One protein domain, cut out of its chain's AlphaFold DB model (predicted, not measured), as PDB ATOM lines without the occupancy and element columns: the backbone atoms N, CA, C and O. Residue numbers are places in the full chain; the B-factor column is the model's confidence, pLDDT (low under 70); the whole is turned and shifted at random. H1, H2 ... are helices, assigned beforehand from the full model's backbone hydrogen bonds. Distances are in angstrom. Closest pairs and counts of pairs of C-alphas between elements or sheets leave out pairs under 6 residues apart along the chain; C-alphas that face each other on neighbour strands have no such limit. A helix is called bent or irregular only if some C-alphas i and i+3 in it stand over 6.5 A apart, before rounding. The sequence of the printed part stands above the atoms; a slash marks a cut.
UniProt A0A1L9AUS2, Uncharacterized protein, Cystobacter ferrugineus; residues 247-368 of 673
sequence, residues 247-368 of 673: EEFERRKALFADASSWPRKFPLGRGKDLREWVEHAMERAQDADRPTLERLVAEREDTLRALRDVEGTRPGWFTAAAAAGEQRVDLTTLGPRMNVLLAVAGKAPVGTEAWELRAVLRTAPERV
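This is residues 247 to 368 of the 673 residues of an uncharacterized protein of Cystobacter ferrugineus (UniProt A0A1L9AUS2). A long kinked helix, H4, and the helix H6 that crosses it make the core of a helical body, with H3 and H7 packed on H6 and the short H2 beside H3. At one end of the longest axis H1 and H5 form a crossed pair, joined to this body where the last residues of H1 meet H4; H7 and the last printed residues lie toward the other end. The printed part has 122 residues with seven named helices, H1 to H7 in chain order, and no named strand; the class is all helix. It is compact, with a radius of gyration of the C-alphas of 13.5 A and spans of 40 by 28 by 22 A.

H4, residues 287 to 308, is irregular, with C-alphas 299 and 302 8.6 A apart, and has a kink of 90 degrees near residue 302; its line is a rough one. It touches H6, residues 334 to 344, at a steep tilt of 49 degrees, opposite ways; the closest C-alphas are those of Arg 308 and Gly 335, 3.9 A apart. H4 and H6 are the hubs, touching three helices each. H6 touches H7, residues 354 to 363, at a steep tilt of 41 degrees, the closest C-alphas being those of Val 344 and Val 360, 5.8 A apart. H4 and H7 touch only at their ends, with the C-alphas of Asp 287 and Thr 363 closest at 4.2 A. H3, residues 274 to 283, touches H6 at a steep tilt of 53 degrees, with the C-alphas of Met 282 and Arg 337 closest at 6.6 A. H2, residues 262 to 265, only just touches H3, with 3 pairs of C-alphas within 8 A; the closest are those of Pro 263 and Trp 277, 5.9 A apart. H1, residues 247 to 259, touches H4 with residues 255 to 259 alone, at a shallow tilt of 7 degrees, opposite ways; the C-alphas of Leu 255 and Thr 303 are closest at 5.9 A. H5, residues 317 to 323, touches H1 only just about perpendicular, at 70.4 degrees, with the C-alphas of Lys 253 and Ala 320 closest at 4.4 A. H5 and H7 are apart. Every O i to N i+4 pair is within hydrogen-bond range in H1, H3, H5 and H6, against 14 of 18 in H4 and 5 of 6 in H7, while H2 is too short for such a pair.

H4 measures 22.6 A from C-alpha 287 at (144.277, 189.557, 153.451) to C-alpha 308. H1 measures 18.6 A from C-alpha 247 at (171.468, 200.917, 127.336), H6 15.8 A, H7 14.8 A to C-alpha 363 at (147.914, 187.798, 152.398), and H3 14.0 A.

The two C-alphas farthest apart, those of Glu 247 and Glu 366, are 40.5 A apart. The printed part has no cut and no long link. Mean pLDDT of the printed part is 85.3, with residues 270 to 271, 311 to 316, 319 and 327 to 329 under 70.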
ATOM      1  N   GLU A 247     172.835 201.399 127.560       75.62
ATOM      2  CA  GLU A 247     171.468 200.917 127.336       75.62
ATOM      3  C   GLU A 247     170.963 200.091 128.521       75.62
ATOM      4  O   GLU A 247     169.831 200.265 128.972       75.62
ATOM      5  N   GLU A 248     171.809 199.210 129.060       77.75
ATOM      6  CA  GLU A 248     171.457 198.394 130.219       77.75
ATOM      7  C   GLU A 248     171.370 199.248 131.494       77.75
ATOM      8  O   GLU A 248     170.509 199.004 132.341       77.75
ATOM      9  N   PHE A 249     172.201 200.286 131.625       76.62
ATOM     10  CA  PHE A 249     172.095 201.251 132.719       76.62
ATOM     11  C   PHE A 249     170.756 202.003 132.698       76.62
ATOM     12  O   PHE A 249     170.039 202.003 133.703       76.62
ATOM     13  N   GLU A 250     170.378 202.587 131.557       82.81
ATOM     14  CA  GLU A 250     169.101 203.301 131.429       82.81
ATOM     15  C   GLU A 250     167.903 202.358 131.595       82.81
ATOM     16  O   GLU A 250     166.932 202.713 132.268       82.81
ATOM     17  N   ARG A 251     167.992 201.113 131.103       88.00
ATOM     18  CA  ARG A 251     166.980 200.079 131.365       88.00
ATOM     19  C   ARG A 251     166.799 199.835 132.865       88.00
ATOM     20  O   ARG A 251     165.667 199.832 133.345       88.00
ATOM     21  N   ARG A 252     167.882 199.650 133.626       86.88
ATOM     22  CA  ARG A 252     167.811 199.408 135.082       86.88
ATOM     23  C   ARG A 252     167.294 200.613 135.853       86.88
ATOM     24  O   ARG A 252     166.494 200.457 136.773       86.88
ATOM     25  N   LYS A 253     167.716 201.815 135.468       87.56
ATOM     26  CA  LYS A 253     167.226 203.065 136.053       87.56
ATOM     27  C   LYS A 253     165.721 203.220 135.830       87.56
ATOM     28  O   LYS A 253     165.011 203.592 136.760       87.56
ATOM     29  N   ALA A 254     165.222 202.871 134.643       91.44
ATOM     30  CA  ALA A 254     163.792 202.881 134.347       91.44
ATOM     31  C   ALA A 254     162.998 201.891 135.219       91.44
ATOM     32  O   ALA A 254     161.909 202.240 135.676       91.44
ATOM     33  N   LEU A 255     163.547 200.703 135.512       92.44
ATOM     34  CA  LEU A 255     162.914 199.736 136.426       92.44
ATOM     35  C   LEU A 255     162.721 200.322 137.830       92.44
ATOM     36  O   LEU A 255     161.630 200.224 138.389       92.44
ATOM     37  N   PHE A 256     163.754 200.960 138.391       90.44
ATOM     38  CA  PHE A 256     163.632 201.602 139.701       90.44
ATOM     39  C   PHE A 256     162.722 202.823 139.665       90.44
ATOM     40  O   PHE A 256     161.915 202.973 140.570       90.44
ATOM     41  N   ALA A 257     162.780 203.645 138.616       91.00
ATOM     42  CA  ALA A 257     161.894 204.799 138.484       91.00
ATOM     43  C   ALA A 257     160.409 204.392 138.411       91.00
ATOM     44  O   ALA A 257     159.550 205.067 138.988       91.00
ATOM     45  N   ASP A 258     160.089 203.278 137.742       93.31
ATOM     46  CA  ASP A 258     158.742 202.705 137.789       93.31
ATOM     47  C   ASP A 258     158.399 202.220 139.204       93.31
ATOM     48  O   ASP A 258     157.340 202.585 139.724       93.31
ATOM     49  N   ALA A 259     159.305 201.491 139.862       91.69
ATOM     50  CA  ALA A 259     159.100 201.009 141.226       91.69
ATOM     51  C   ALA A 259     158.859 202.142 142.235       91.69
ATOM     52  O   ALA A 259     157.897 202.092 143.002       91.69
ATOM     53  N   SER A 260     159.624 203.231 142.160       90.25
ATOM     54  CA  SER A 260     159.446 204.450 142.960       90.25
ATOM     55  C   SER A 260     158.044 205.054 142.860       90.25
ATOM     56  O   SER A 260     157.605 205.786 143.748       90.25
ATOM     57  N   SER A 261     157.308 204.764 141.782       91.12
ATOM     58  CA  SER A 261     155.938 205.245 141.589       91.12
ATOM     59  C   SER A 261     154.873 204.380 142.273       91.12
ATOM     60  O   SER A 261     153.739 204.838 142.459       91.12
ATOM     61  N   TRP A 262     155.208 203.149 142.677       92.12
ATOM     62  CA  TRP A 262     154.256 202.194 143.248       92.12
ATOM     63  C   TRP A 262     153.586 202.662 144.541       92.12
ATOM     64  O   TRP A 262     152.370 202.504 144.613       92.12
ATOM     65  N   PRO A 263     154.264 203.317 145.508       91.38
ATOM     66  CA  PRO A 263     153.599 203.792 146.722       91.38
ATOM     67  C   PRO A 263     152.419 204.730 146.447       91.38
ATOM     68  O   PRO A 263     151.438 204.741 147.188       91.38
ATOM     69  N   ARG A 264     152.491 205.495 145.349       90.50
ATOM     70  CA  ARG A 264     151.411 206.389 144.911       90.50
ATOM     71  C   ARG A 264     150.340 205.661 144.094       90.50
ATOM     72  O   ARG A 264     149.163 205.957 144.257       90.50
ATOM     73  N   LYS A 265     150.734 204.737 143.209       92.12
ATOM     74  CA  LYS A 265     149.817 204.005 142.307       92.12
ATOM     75  C   LYS A 265     149.072 202.849 142.995       92.12
ATOM     76  O   LYS A 265     147.936 202.535 142.636       92.12
ATOM     77  N   PHE A 266     149.696 202.223 143.986       92.94
ATOM     78  CA  PHE A 266     149.210 201.051 144.717       92.94
ATOM     79  C   PHE A 266     149.348 201.298 146.225       92.94
ATOM     80  O   PHE A 266     150.173 200.666 146.878       92.94
ATOM     81  N   PRO A 267     148.605 202.256 146.800       89.06
ATOM     82  CA  PRO A 267     148.800 202.648 148.192       89.06
ATOM     83  C   PRO A 267     148.544 201.475 149.149       89.06
ATOM     84  O   PRO A 267     147.478 200.863 149.116       89.06
ATOM     85  N   LEU A 268     149.524 201.195 150.013       85.94
ATOM     86  CA  LEU A 268     149.453 200.200 151.086       85.94
ATOM     87  C   LEU A 268     149.858 200.858 152.405       85.94
ATOM     88  O   LEU A 268     150.998 201.299 152.563       85.94
ATOM     89  N   GLY A 269     148.919 200.943 153.346       76.38
ATOM     90  CA  GLY A 269     149.163 201.499 154.677       76.38
ATOM     91  C   GLY A 269     149.833 202.883 154.675       76.38
ATOM     92  O   GLY A 269     149.375 203.817 154.019       76.38
ATOM     93  N   ARG A 270     150.904 203.030 155.471       65.88
ATOM     94  CA  ARG A 270     151.725 204.249 155.561       65.88
ATOM     95  C   ARG A 270     153.102 203.956 154.962       65.88
ATOM     96  O   ARG A 270     153.869 203.228 155.580       65.88
ATOM     97  N   GLY A 271     153.394 204.533 153.801       66.25
ATOM     98  CA  GLY A 271     154.714 204.500 153.169       66.25
ATOM     99  C   GLY A 271     154.760 205.502 152.020       66.25
ATOM    100  O   GLY A 271     153.892 205.467 151.146       66.25
ATOM    101  N   LYS A 272     155.700 206.454 152.059       75.62
ATOM    102  CA  LYS A 272     155.826 207.490 151.008       75.62
ATOM    103  C   LYS A 272     156.900 207.164 149.974       75.62
ATOM    104  O   LYS A 272     156.818 207.683 148.862       75.62
ATOM    105  N   ASP A 273     157.871 206.337 150.346       84.81
ATOM    106  CA  ASP A 273     158.957 205.872 149.487       84.81
ATOM    107  C   ASP A 273     158.848 204.366 149.195       84.81
ATOM    108  O   ASP A 273     158.048 203.649 149.806       84.81
ATOM    109  N   LEU A 274     159.611 203.893 148.203       87.06
ATOM    110  CA  LEU A 274     159.568 202.503 147.749       87.06
ATOM    111  C   LEU A 274     159.968 201.525 148.856       87.06
ATOM    112  O   LEU A 274     159.368 200.458 148.980       87.06
ATOM    113  N   ARG A 275     160.967 201.881 149.668       85.38
ATOM    114  CA  ARG A 275     161.473 201.020 150.735       85.38
ATOM    115  C   ARG A 275     160.396 200.759 151.784       85.38
ATOM    116  O   ARG A 275     160.081 199.598 152.032       85.38
ATOM    117  N   GLU A 276     159.831 201.814 152.370       86.62
ATOM    118  CA  GLU A 276     158.773 201.709 153.380       86.62
ATOM    119  C   GLU A 276     157.572 200.939 152.830       86.62
ATOM    120  O   GLU A 276     156.973 200.122 153.527       86.62
ATOM    121  N   TRP A 277     157.237 201.178 151.561       90.56
ATOM    122  CA  TRP A 277     156.133 200.502 150.897       90.56
ATOM    123  C   TRP A 277     156.391 199.001 150.714       90.56
ATOM    124  O   TRP A 277     155.520 198.193 151.034       90.56
ATOM    125  N   VAL A 278     157.586 198.605 150.261       88.69
ATOM    126  CA  VAL A 278     157.970 197.192 150.115       88.69
ATOM    127  C   VAL A 278     158.059 196.510 151.481       88.69
ATOM    128  O   VAL A 278     157.543 195.406 151.644       88.69
ATOM    129  N   GLU A 279     158.660 197.155 152.484       87.19
ATOM    130  CA  GLU A 279     158.688 196.648 153.863       87.19
ATOM    131  C   GLU A 279     157.260 196.436 154.387       87.19
ATOM    132  O   GLU A 279     156.944 195.367 154.914       87.19
ATOM    133  N   HIS A 280     156.356 197.394 154.162       88.19
ATOM    134  CA  HIS A 280     154.949 197.259 154.534       88.19
ATOM    135  C   HIS A 280     154.267 196.092 153.809       88.19
ATOM    136  O   HIS A 280     153.639 195.252 154.459       88.19
ATOM    137  N   ALA A 281     154.422 196.009 152.485       89.19
ATOM    138  CA  ALA A 281     153.836 194.962 151.657       89.19
ATOM    139  C   ALA A 281     154.262 193.556 152.113       89.19
ATOM    140  O   ALA A 281     153.470 192.620 152.066       89.19
ATOM    141  N   MET A 282     155.503 193.402 152.580       87.81
ATOM    142  CA  MET A 282     156.061 192.107 152.979       87.81
ATOM    143  C   MET A 282     155.805 191.761 154.443       87.81
ATOM    144  O   MET A 282     155.512 190.610 154.783       87.81
ATOM    145  N   GLU A 283     155.923 192.737 155.335       83.94
ATOM    146  CA  GLU A 283     155.912 192.486 156.775       83.94
ATOM    147  C   GLU A 283     154.540 192.696 157.407       83.94
ATOM    148  O   GLU A 283     154.225 192.027 158.391       83.94
ATOM    149  N   ARG A 284     153.719 193.593 156.848       84.38
ATOM    150  CA  ARG A 284     152.500 194.088 157.504       84.38
ATOM    151  C   ARG A 284     151.216 193.841 156.728       84.38
ATOM    152  O   ARG A 284     150.171 193.781 157.376       84.38
ATOM    153  N   ALA A 285     151.296 193.670 155.409       87.19
ATOM    154  CA  ALA A 285     150.125 193.436 154.573       87.19
ATOM    155  C   ALA A 285     149.281 192.261 155.085       87.19
ATOM    156  O   ALA A 285     149.810 191.233 155.526       87.19
ATOM    157  N   GLN A 286     147.966 192.439 155.025       88.56
ATOM    158  CA  GLN A 286     146.955 191.471 155.446       88.56
ATOM    159  C   GLN A 286     146.127 191.003 154.242       88.56
ATOM    160  O   GLN A 286     146.271 191.507 153.131       88.56
ATOM    161  N   ASP A 287     145.212 190.063 154.471       88.12
ATOM    162  CA  ASP A 287     144.277 189.557 153.451       88.12
ATOM    163  C   ASP A 287     143.484 190.690 152.759       88.12
ATOM    164  O   ASP A 287     143.227 190.641 151.561       88.12
ATOM    165  N   ALA A 288     143.183 191.779 153.478       89.19
ATOM    166  CA  ALA A 288     142.518 192.962 152.921       89.19
ATOM    167  C   ALA A 288     143.354 193.720 151.865       89.19
ATOM    168  O   ALA A 288     142.786 194.377 150.994       89.19
ATOM    169  N   ASP A 289     144.686 193.620 151.915       92.06
ATOM    170  CA  ASP A 289     145.607 194.290 150.985       92.06
ATOM    171  C   ASP A 289     145.837 193.484 149.697       92.06
ATOM    172  O   ASP A 289     146.396 193.992 148.717       92.06
ATOM    173  N   ARG A 290     145.391 192.222 149.674       92.81
ATOM    174  CA  ARG A 290     145.588 191.289 148.564       92.81
ATOM    175  C   ARG A 290     145.147 191.845 147.203       92.81
ATOM    176  O   ARG A 290     145.951 191.733 146.279       92.81
ATOM    177  N   PRO A 291     143.958 192.465 147.029       94.88
ATOM    178  CA  PRO A 291     143.543 192.960 145.714       94.88
ATOM    179  C   PRO A 291     144.511 194.000 145.136       94.88
ATOM    180  O   PRO A 291     144.781 194.006 143.937       94.88
ATOM    181  N   THR A 292     145.082 194.854 145.989       94.81
ATOM    182  CA  THR A 292     146.075 195.859 145.585       94.81
ATOM    183  C   THR A 292     147.384 195.202 145.148       94.81
ATOM    184  O   THR A 292     147.960 195.602 144.136       94.81
ATOM    185  N   LEU A 293     147.835 194.174 145.875       94.56
ATOM    186  CA  LEU A 293     149.037 193.406 145.542       94.56
ATOM    187  C   LEU A 293     148.868 192.603 144.245       94.56
ATOM    188  O   LEU A 293     149.753 192.624 143.392       94.56
ATOM    189  N   GLU A 294     147.724 191.943 144.058       95.25
ATOM    190  CA  GLU A 294     147.404 191.220 142.820       95.25
ATOM    191  C   GLU A 294     147.314 192.177 141.622       95.25
ATOM    192  O   GLU A 294     147.831 191.859 140.549       95.25
ATOM    193  N   ARG A 295     146.750 193.381 141.810       96.25
ATOM    194  CA  ARG A 295     146.729 194.427 140.777       96.25
ATOM    195  C   ARG A 295     148.131 194.914 140.413       96.25
ATOM    196  O   ARG A 295     148.432 195.027 139.229       96.25
ATOM    197  N   LEU A 296     148.996 195.166 141.401       95.69
ATOM    198  CA  LEU A 296     150.393 195.524 141.141       95.69
ATOM    199  C   LEU A 296     151.070 194.458 140.278       95.69
ATOM    200  O   LEU A 296     151.713 194.799 139.288       95.69
ATOM    201  N   VAL A 297     150.917 193.177 140.629       95.31
ATOM    202  CA  VAL A 297     151.530 192.092 139.856       95.31
ATOM    203  C   VAL A 297     150.962 192.034 138.445       95.31
ATOM    204  O   VAL A 297     151.734 191.902 137.504       95.31
ATOM    205  N   ALA A 298     149.647 192.176 138.275       95.44
ATOM    206  CA  ALA A 298     149.025 192.174 136.954       95.44
ATOM    207  C   ALA A 298     149.533 193.317 136.056       95.44
ATOM    208  O   ALA A 298     149.739 193.110 134.863       95.44
ATOM    209  N   GLU A 299     149.759 194.507 136.616       96.00
ATOM    210  CA  GLU A 299     150.201 195.685 135.857       96.00
ATOM    211  C   GLU A 299     151.726 195.785 135.681       96.00
ATOM    212  O   GLU A 299     152.188 196.438 134.742       96.00
ATOM    213  N   ARG A 300     152.517 195.198 136.592       95.00
ATOM    214  CA  ARG A 300     153.980 195.385 136.691       95.00
ATOM    215  C   ARG A 300     154.762 194.076 136.780       95.00
ATOM    216  O   ARG A 300     155.862 194.059 137.332       95.00
ATOM    217  N   GLU A 301     154.223 192.984 136.235       94.06
ATOM    218  CA  GLU A 301     154.848 191.654 136.296       94.06
ATOM    219  C   GLU A 301     156.300 191.669 135.788       94.06
ATOM    220  O   GLU A 301     157.192 191.146 136.458       94.06
ATOM    221  N   ASP A 302     156.555 192.318 134.649       92.38
ATOM    222  CA  ASP A 302     157.888 192.384 134.039       92.38
ATOM    223  C   ASP A 302     158.885 193.156 134.909       92.38
ATOM    224  O   ASP A 302     160.008 192.691 135.126       92.38
ATOM    225  N   THR A 303     158.467 194.299 135.469       92.62
ATOM    226  CA  THR A 303     159.296 195.079 136.397       92.62
ATOM    227  C   THR A 303     159.606 194.266 137.652       92.62
ATOM    228  O   THR A 303     160.757 194.213 138.082       92.62
ATOM    229  N   LEU A 304     158.609 193.580 138.222       92.56
ATOM    230  CA  LEU A 304     158.784 192.727 139.400       92.56
ATOM    231  C   LEU A 304     159.744 191.567 139.136       92.56
ATOM    232  O   LEU A 304     160.609 191.304 139.964       92.56
ATOM    233  N   ARG A 305     159.625 190.882 137.991       92.56
ATOM    234  CA  ARG A 305     160.545 189.801 137.603       92.56
ATOM    235  C   ARG A 305     161.966 190.331 137.419       92.56
ATOM    236  O   ARG A 305     162.900 189.739 137.949       92.56
ATOM    237  N   ALA A 306     162.122 191.471 136.747       89.69
ATOM    238  CA  ALA A 306     163.429 192.085 136.549       89.69
ATOM    239  C   ALA A 306     164.078 192.529 137.873       89.69
ATOM    240  O   ALA A 306     165.278 192.339 138.048       89.69
ATOM    241  N   LEU A 307     163.293 193.069 138.814       88.56
ATOM    242  CA  LEU A 307     163.769 193.452 140.148       88.56
ATOM    243  C   LEU A 307     163.987 192.252 141.081       88.56
ATOM    244  O   LEU A 307     164.825 192.316 141.977       88.56
ATOM    245  N   ARG A 308     163.263 191.145 140.877       88.31
ATOM    246  CA  ARG A 308     163.479 189.883 141.601       88.31
ATOM    247  C   ARG A 308     164.864 189.311 141.313       88.31
ATOM    248  O   ARG A 308     165.519 188.809 142.220       88.31
ATOM    249  N   ASP A 309     165.297 189.406 140.061       83.75
ATOM    250  CA  ASP A 309     166.565 188.850 139.584       83.75
ATOM    251  C   ASP A 309     167.759 189.803 139.840       83.75
ATOM    252  O   ASP A 309     168.861 189.606 139.320       83.75
ATOM    253  N   VAL A 310     167.547 190.844 140.658       78.31
ATOM    254  CA  VAL A 310     168.601 191.728 141.162       78.31
ATOM    255  C   VAL A 310     169.414 190.978 142.205       78.31
ATOM    256  O   VAL A 310     168.984 190.763 143.335       78.31
ATOM    257  N   GLU A 311     170.635 190.628 141.836       68.12
ATOM    258  CA  GLU A 311     171.667 190.259 142.795       68.12
ATOM    259  C   GLU A 311     172.370 191.545 143.240       68.12
ATOM    260  O   GLU A 311     172.981 192.228 142.418       68.12
ATOM    261  N   GLY A 312     172.288 191.898 144.528       59.69
ATOM    262  CA  GLY A 312     172.904 193.124 145.063       59.69
ATOM    263  C   GLY A 312     174.428 193.197 144.874       59.69
ATOM    264  O   GLY A 312     174.997 194.283 144.877       59.69
ATOM    265  N   THR A 313     175.075 192.053 144.643       54.78
ATOM    266  CA  THR A 313     176.499 191.925 144.301       54.78
ATOM    267  C   THR A 313     176.789 192.133 142.812       54.78
ATOM    268  O   THR A 313     177.949 192.300 142.438       54.78
ATOM    269  N   ARG A 314     175.770 192.135 141.936       61.94
ATOM    270  CA  ARG A 314     175.960 192.361 140.500       61.94
ATOM    271  C   ARG A 314     176.177 193.848 140.205       61.94
ATOM    272  O   ARG A 314     175.365 194.683 140.617       61.94
ATOM    273  N   PRO A 315     177.201 194.194 139.410       54.69
ATOM    274  CA  PRO A 315     177.572 195.589 139.190       54.69
ATOM    275  C   PRO A 315     176.457 196.462 138.600       54.69
ATOM    276  O   PRO A 315     175.733 196.052 137.688       54.69
ATOM    277  N   GLY A 316     176.349 197.677 139.152       65.75
ATOM    278  CA  GLY A 316     175.567 198.823 138.673       65.75
ATOM    279  C   GLY A 316     174.055 198.840 138.938       65.75
ATOM    280  O   GLY A 316     173.372 199.765 138.498       65.75
ATOM    281  N   TRP A 317     173.508 197.885 139.699       76.56
ATOM    282  CA  TRP A 317     172.135 197.999 140.219       76.56
ATOM    283  C   TRP A 317     171.998 199.092 141.288       76.56
ATOM    284  O   TRP A 317     171.061 199.885 141.225       76.56
ATOM    285  N   PHE A 318     172.957 199.188 142.217       70.50
ATOM    286  CA  PHE A 318     172.978 200.231 143.257       70.50
ATOM    287  C   PHE A 318     172.967 201.634 142.650       70.50
ATOM    288  O   PHE A 318     172.245 202.533 143.068       70.50
ATOM    289  N   THR A 319     173.734 201.790 141.584       67.56
ATOM    290  CA  THR A 319     173.824 203.006 140.796       67.56
ATOM    291  C   THR A 319     172.516 203.386 140.137       67.56
ATOM    292  O   THR A 319     172.098 204.537 140.219       67.56
ATOM    293  N   ALA A 320     171.892 202.427 139.454       76.62
ATOM    294  CA  ALA A 320     170.634 202.648 138.770       76.62
ATOM    295  C   ALA A 320     169.543 203.056 139.769       76.62
ATOM    296  O   ALA A 320     168.781 203.979 139.487       76.62
ATOM    297  N   ALA A 321     169.530 202.438 140.957       77.44
ATOM    298  CA  ALA A 321     168.653 202.822 142.059       77.44
ATOM    299  C   ALA A 321     168.932 204.261 142.521       77.44
ATOM    300  O   ALA A 321     168.027 205.092 142.532       77.44
ATOM    301  N   ALA A 322     170.192 204.603 142.810       72.56
ATOM    302  CA  ALA A 322     170.574 205.946 143.246       72.56
ATOM    303  C   ALA A 322     170.230 207.030 142.207       72.56
ATOM    304  O   ALA A 322     169.723 208.091 142.574       72.56
ATOM    305  N   ALA A 323     170.448 206.757 140.918       71.81
ATOM    306  CA  ALA A 323     170.101 207.654 139.816       71.81
ATOM    307  C   ALA A 323     168.581 207.805 139.616       71.81
ATOM    308  O   ALA A 323     168.133 208.831 139.106       71.81
ATOM    309  N   ALA A 324     167.792 206.811 140.033       78.88
ATOM    310  CA  ALA A 324     166.334 206.892 140.111       78.88
ATOM    311  C   ALA A 324     165.832 207.578 141.401       78.88
ATOM    312  O   ALA A 324     164.633 207.800 141.544       78.88
ATOM    313  N   GLY A 325     166.732 207.949 142.323       75.50
ATOM    314  CA  GLY A 325     166.404 208.574 143.610       75.50
ATOM    315  C   GLY A 325     166.242 207.595 144.779       75.50
ATOM    316  O   GLY A 325     165.952 208.020 145.895       75.50
ATOM    317  N   GLU A 326     166.481 206.300 144.564       77.50
ATOM    318  CA  GLU A 326     166.280 205.219 145.536       77.50
ATOM    319  C   GLU A 326     167.573 204.867 146.282       77.50
ATOM    320  O   GLU A 326     168.167 203.806 146.105       77.50
ATOM    321  N   GLN A 327     168.038 205.771 147.146       62.94
ATOM    322  CA  GLN A 327     169.304 205.595 147.879       62.94
ATOM    323  C   GLN A 327     169.203 204.686 149.118       62.94
ATOM    324  O   GLN A 327     170.216 204.377 149.739       62.94
ATOM    325  N   ARG A 328     167.988 204.296 149.523       65.06
ATOM    326  CA  ARG A 328     167.731 203.577 150.787       65.06
ATOM    327  C   ARG A 328     167.285 202.129 150.608       65.06
ATOM    328  O   ARG A 328     167.027 201.465 151.613       65.06
ATOM    329  N   VAL A 329     167.157 201.659 149.371       67.38
ATOM    330  CA  VAL A 329     166.695 200.302 149.075       67.38
ATOM    331  C   VAL A 329     167.865 199.333 149.213       67.38
ATOM    332  O   VAL A 329     168.852 199.433 148.488       67.38
ATOM    333  N   ASP A 330     167.748 198.379 150.136       73.38
ATOM    334  CA  ASP A 330     168.693 197.268 150.238       73.38
ATOM    335  C   ASP A 330     168.435 196.266 149.105       73.38
ATOM    336  O   ASP A 330     167.453 195.516 149.105       73.38
ATOM    337  N   LEU A 331     169.330 196.277 148.119       71.75
ATOM    338  CA  LEU A 331     169.232 195.451 146.921       71.75
ATOM    339  C   LEU A 331     169.494 193.970 147.186       71.75
ATOM    340  O   LEU A 331     168.980 193.128 146.454       71.75
ATOM    341  N   THR A 332     170.249 193.635 148.235       71.00
ATOM    342  CA  THR A 332     170.552 192.234 148.573       71.00
ATOM    343  C   THR A 332     169.311 191.488 149.057       71.00
ATOM    344  O   THR A 332     169.179 190.283 148.855       71.00
ATOM    345  N   THR A 333     168.356 192.218 149.632       75.25
ATOM    346  CA  THR A 333     167.108 191.674 150.163       75.25
ATOM    347  C   THR A 333     165.897 191.996 149.277       75.25
ATOM    348  O   THR A 333     164.772 191.607 149.598       75.25
ATOM    349  N   LEU A 334     166.089 192.685 148.145       82.56
ATOM    350  CA  LEU A 334     165.013 193.062 147.223       82.56
ATOM    351  C   LEU A 334     164.454 191.852 146.466       82.56
ATOM    352  O   LEU A 334     163.235 191.687 146.393       82.56
ATOM    353  N   GLY A 335     165.337 190.982 145.970       83.50
ATOM    354  CA  GLY A 335     164.972 189.815 145.169       83.50
ATOM    355  C   GLY A 335     163.919 188.918 145.834       83.50
ATOM    356  O   GLY A 335     162.818 188.750 145.298       83.50
ATOM    357  N   PRO A 336     164.188 188.415 147.054       84.75
ATOM    358  CA  PRO A 336     163.221 187.618 147.805       84.75
ATOM    359  C   PRO A 336     161.889 188.340 148.077       84.75
ATOM    360  O   PRO A 336     160.826 187.722 148.026       84.75
ATOM    361  N   ARG A 337     161.902 189.662 148.313       89.12
ATOM    362  CA  ARG A 337     160.668 190.446 148.525       89.12
ATOM    363  C   ARG A 337     159.819 190.541 147.253       89.12
ATOM    364  O   ARG A 337     158.602 190.386 147.313       89.12
ATOM    365  N   MET A 338     160.445 190.704 146.089       91.50
ATOM    366  CA  MET A 338     159.728 190.655 144.807       91.50
ATOM    367  C   MET A 338     159.155 189.259 144.530       91.50
ATOM    368  O   MET A 338     158.046 189.140 144.005       91.50
ATOM    369  N   ASN A 339     159.859 188.195 144.935       91.06
ATOM    370  CA  ASN A 339     159.346 186.829 144.816       91.06
ATOM    371  C   ASN A 339     158.066 186.615 145.641       91.06
ATOM    372  O   ASN A 339     157.114 186.016 145.146       91.06
ATOM    373  N   VAL A 340     158.008 187.146 146.867       93.19
ATOM    374  CA  VAL A 340     156.797 187.095 147.703       93.19
ATOM    375  C   VAL A 340     155.626 187.812 147.028       93.19
ATOM    376  O   VAL A 340     154.540 187.237 146.970       93.19
ATOM    377  N   LEU A 341     155.831 189.013 146.469       93.44
ATOM    378  CA  LEU A 341     154.786 189.736 145.723       93.44
ATOM    379  C   LEU A 341     154.233 188.894 144.564       93.44
ATOM    380  O   LEU A 341     153.021 188.714 144.443       93.44
ATOM    381  N   LEU A 342     155.118 188.307 143.752       94.19
ATOM    382  CA  LEU A 342     154.730 187.417 142.653       94.19
ATOM    383  C   LEU A 342     154.002 186.157 143.155       94.19
ATOM    384  O   LEU A 342     153.059 185.690 142.513       94.19
ATOM    385  N   ALA A 343     154.412 185.607 144.300       93.88
ATOM    386  CA  ALA A 343     153.803 184.420 144.891       93.88
ATOM    387  C   ALA A 343     152.389 184.682 145.439       93.88
ATOM    388  O   ALA A 343     151.522 183.818 145.293       93.88
ATOM    389  N   VAL A 344     152.119 185.873 145.994       93.44
ATOM    390  CA  VAL A 344     150.766 186.299 146.413       93.44
ATOM    391  C   VAL A 344     149.788 186.221 145.236       93.44
ATOM    392  O   VAL A 344     148.716 185.626 145.354       93.44
ATOM    393  N   ALA A 345     150.206 186.706 144.065       92.44
ATOM    394  CA  ALA A 345     149.424 186.638 142.831       92.44
ATOM    395  C   ALA A 345     149.466 185.268 142.121       92.44
ATOM    396  O   ALA A 345     148.886 185.107 141.047       92.44
ATOM    397  N   GLY A 346     150.155 184.267 142.681       91.50
ATOM    398  CA  GLY A 346     150.286 182.935 142.085       91.50
ATOM    399  C   GLY A 346     151.145 182.882 140.814       91.50
ATOM    400  O   GLY A 346     151.038 181.924 140.051       91.50
ATOM    401  N   LYS A 347     151.989 183.892 140.572       92.94
ATOM    402  CA  LYS A 347     152.895 183.983 139.412       92.94
ATOM    403  C   LYS A 347     154.282 183.387 139.669       92.94
ATOM    404  O   LYS A 347     155.058 183.211 138.731       92.94
ATOM    405  N   ALA A 348     154.595 183.076 140.924       91.50
ATOM    406  CA  ALA A 348     155.837 182.441 141.343       91.50
ATOM    407  C   ALA A 348     155.571 181.393 142.435       91.50
ATOM    408  O   ALA A 348     154.583 181.504 143.171       91.50
ATOM    409  N   PRO A 349     156.434 180.371 142.572       90.56
ATOM    410  CA  PRO A 349     156.383 179.504 143.733       90.56
ATOM    411  C   PRO A 349     156.708 180.314 144.992       90.56
ATOM    412  O   PRO A 349     157.626 181.133 145.011       90.56
ATOM    413  N   VAL A 350     155.984 180.038 146.075       88.38
ATOM    414  CA  VAL A 350     156.345 180.559 147.399       88.38
ATOM    415  C   VAL A 350     157.770 180.095 147.724       88.38
ATOM    416  O   VAL A 350     158.109 178.947 147.419       88.38
ATOM    417  N   GLY A 351     158.617 180.929 148.329       85.12
ATOM    418  CA  GLY A 351     159.953 180.504 148.752       85.12
ATOM    419  C   GLY A 351     159.939 179.561 149.954       85.12
ATOM    420  O   GLY A 351     158.897 179.248 150.543       85.12
ATOM    421  N   THR A 352     161.113 179.032 150.286       83.50
ATOM    422  CA  THR A 352     161.305 178.088 151.400       83.50
ATOM    423  C   THR A 352     161.660 178.777 152.710       83.50
ATOM    424  O   THR A 352     161.577 178.151 153.770       83.50
ATOM    425  N   GLU A 353     162.050 180.049 152.663       88.38
ATOM    426  CA  GLU A 353     162.410 180.791 153.860       88.38
ATOM    427  C   GLU A 353     161.188 181.064 154.743       88.38
ATOM    428  O   GLU A 353     160.084 181.356 154.280       88.38
ATOM    429  N   ALA A 354     161.383 180.963 156.060       85.69
ATOM    430  CA  ALA A 354     160.290 181.069 157.023       85.69
ATOM    431  C   ALA A 354     159.590 182.436 156.978       85.69
ATOM    432  O   ALA A 354     158.394 182.517 157.247       85.69
ATOM    433  N   TRP A 355     160.317 183.512 156.662       87.25
ATOM    434  CA  TRP A 355     159.731 184.845 156.572       87.25
ATOM    435  C   TRP A 355     158.911 185.031 155.287       87.25
ATOM    436  O   TRP A 355     157.824 185.597 155.380       87.25
ATOM    437  N   GLU A 356     159.351 184.486 154.143       90.19
ATOM    438  CA  GLU A 356     158.586 184.509 152.885       90.19
ATOM    439  C   GLU A 356     157.265 183.761 153.040       90.19
ATOM    440  O   GLU A 356     156.196 184.273 152.704       90.19
ATOM    441  N   LEU A 357     157.326 182.560 153.629       90.88
ATOM    442  CA  LEU A 357     156.140 181.760 153.916       90.88
ATOM    443  C   LEU A 357     155.153 182.529 154.796       90.88
ATOM    444  O   LEU A 357     153.961 182.521 154.510       90.88
ATOM    445  N   ARG A 358     155.629 183.215 155.845       89.88
ATOM    446  CA  ARG A 358     154.769 184.045 156.704       89.88
ATOM    447  C   ARG A 358     154.145 185.218 155.948       89.88
ATOM    448  O   ARG A 358     152.968 185.492 156.160       89.88
ATOM    449  N   ALA A 359     154.903 185.884 155.081       90.94
ATOM    450  CA  ALA A 359     154.405 187.007 154.291       90.94
ATOM    451  C   ALA A 359     153.265 186.581 153.352       90.94
ATOM    452  O   ALA A 359     152.209 187.214 153.338       90.94
ATOM    453  N   VAL A 360     153.424 185.448 152.659       93.69
ATOM    454  CA  VAL A 360     152.355 184.886 151.817       93.69
ATOM    455  C   VAL A 360     151.202 184.336 152.666       93.69
ATOM    456  O   VAL A 360     150.048 184.493 152.291       93.69
ATOM    457  N   LEU A 361     151.456 183.744 153.840       92.38
ATOM    458  CA  LEU A 361     150.387 183.265 154.729       92.38
ATOM    459  C   LEU A 361     149.469 184.384 155.240       92.38
ATOM    460  O   LEU A 361     148.289 184.124 155.461       92.38
ATOM    461  N   ARG A 362     149.987 185.603 155.433       90.38
ATOM    462  CA  ARG A 362     149.183 186.760 155.862       90.38
ATOM    463  C   ARG A 362     148.206 187.258 154.799       90.38
ATOM    464  O   ARG A 362     147.158 187.784 155.153       90.38
ATOM    465  N   THR A 363     148.568 187.115 153.528       92.06
ATOM    466  CA  THR A 363     147.914 187.798 152.398       92.06
ATOM    467  C   THR A 363     147.211 186.841 151.438       92.06
ATOM    468  O   THR A 363     146.150 187.159 150.920       92.06
ATOM    469  N   ALA A 364     147.786 185.666 151.187       92.31
ATOM    470  CA  ALA A 364     147.253 184.641 150.292       92.31
ATOM    471  C   ALA A 364     147.575 183.225 150.825       92.31
ATOM    472  O   ALA A 364     148.314 182.450 150.205       92.31
ATOM    473  N   PRO A 365     147.064 182.850 152.012       90.50
ATOM    474  CA  PRO A 365     147.400 181.593 152.691       90.50
ATOM    475  C   PRO A 365     147.116 180.324 151.885       90.50
ATOM    476  O   PRO A 365     147.760 179.299 152.113       90.50
ATOM    477  N   GLU A 366     146.152 180.333 150.972       91.06
ATOM    478  CA  GLU A 366     145.857 179.217 150.070       91.06
ATOM    479  C   GLU A 366     146.973 178.960 149.048       91.06
ATOM    480  O   GLU A 366     147.105 177.834 148.574       91.06
ATOM    481  N   ARG A 367     147.829 179.955 148.771       93.06
ATOM    482  CA  ARG A 367     149.008 179.808 147.902       93.06
ATOM    483  C   ARG A 367     150.126 179.003 148.553       93.06
ATOM    484  O   ARG A 367     151.003 178.495 147.859       93.06
ATOM    485  N   VAL A 368     150.109 178.859 149.881       92.56
ATOM    486  CA  VAL A 368     151.122 178.097 150.614       92.56
ATOM    487  C   VAL A 368     150.704 176.624 150.727       92.56
ATOM    488  O   VAL A 368     149.683 176.328 151.361       92.56
TER     489      VAL A 368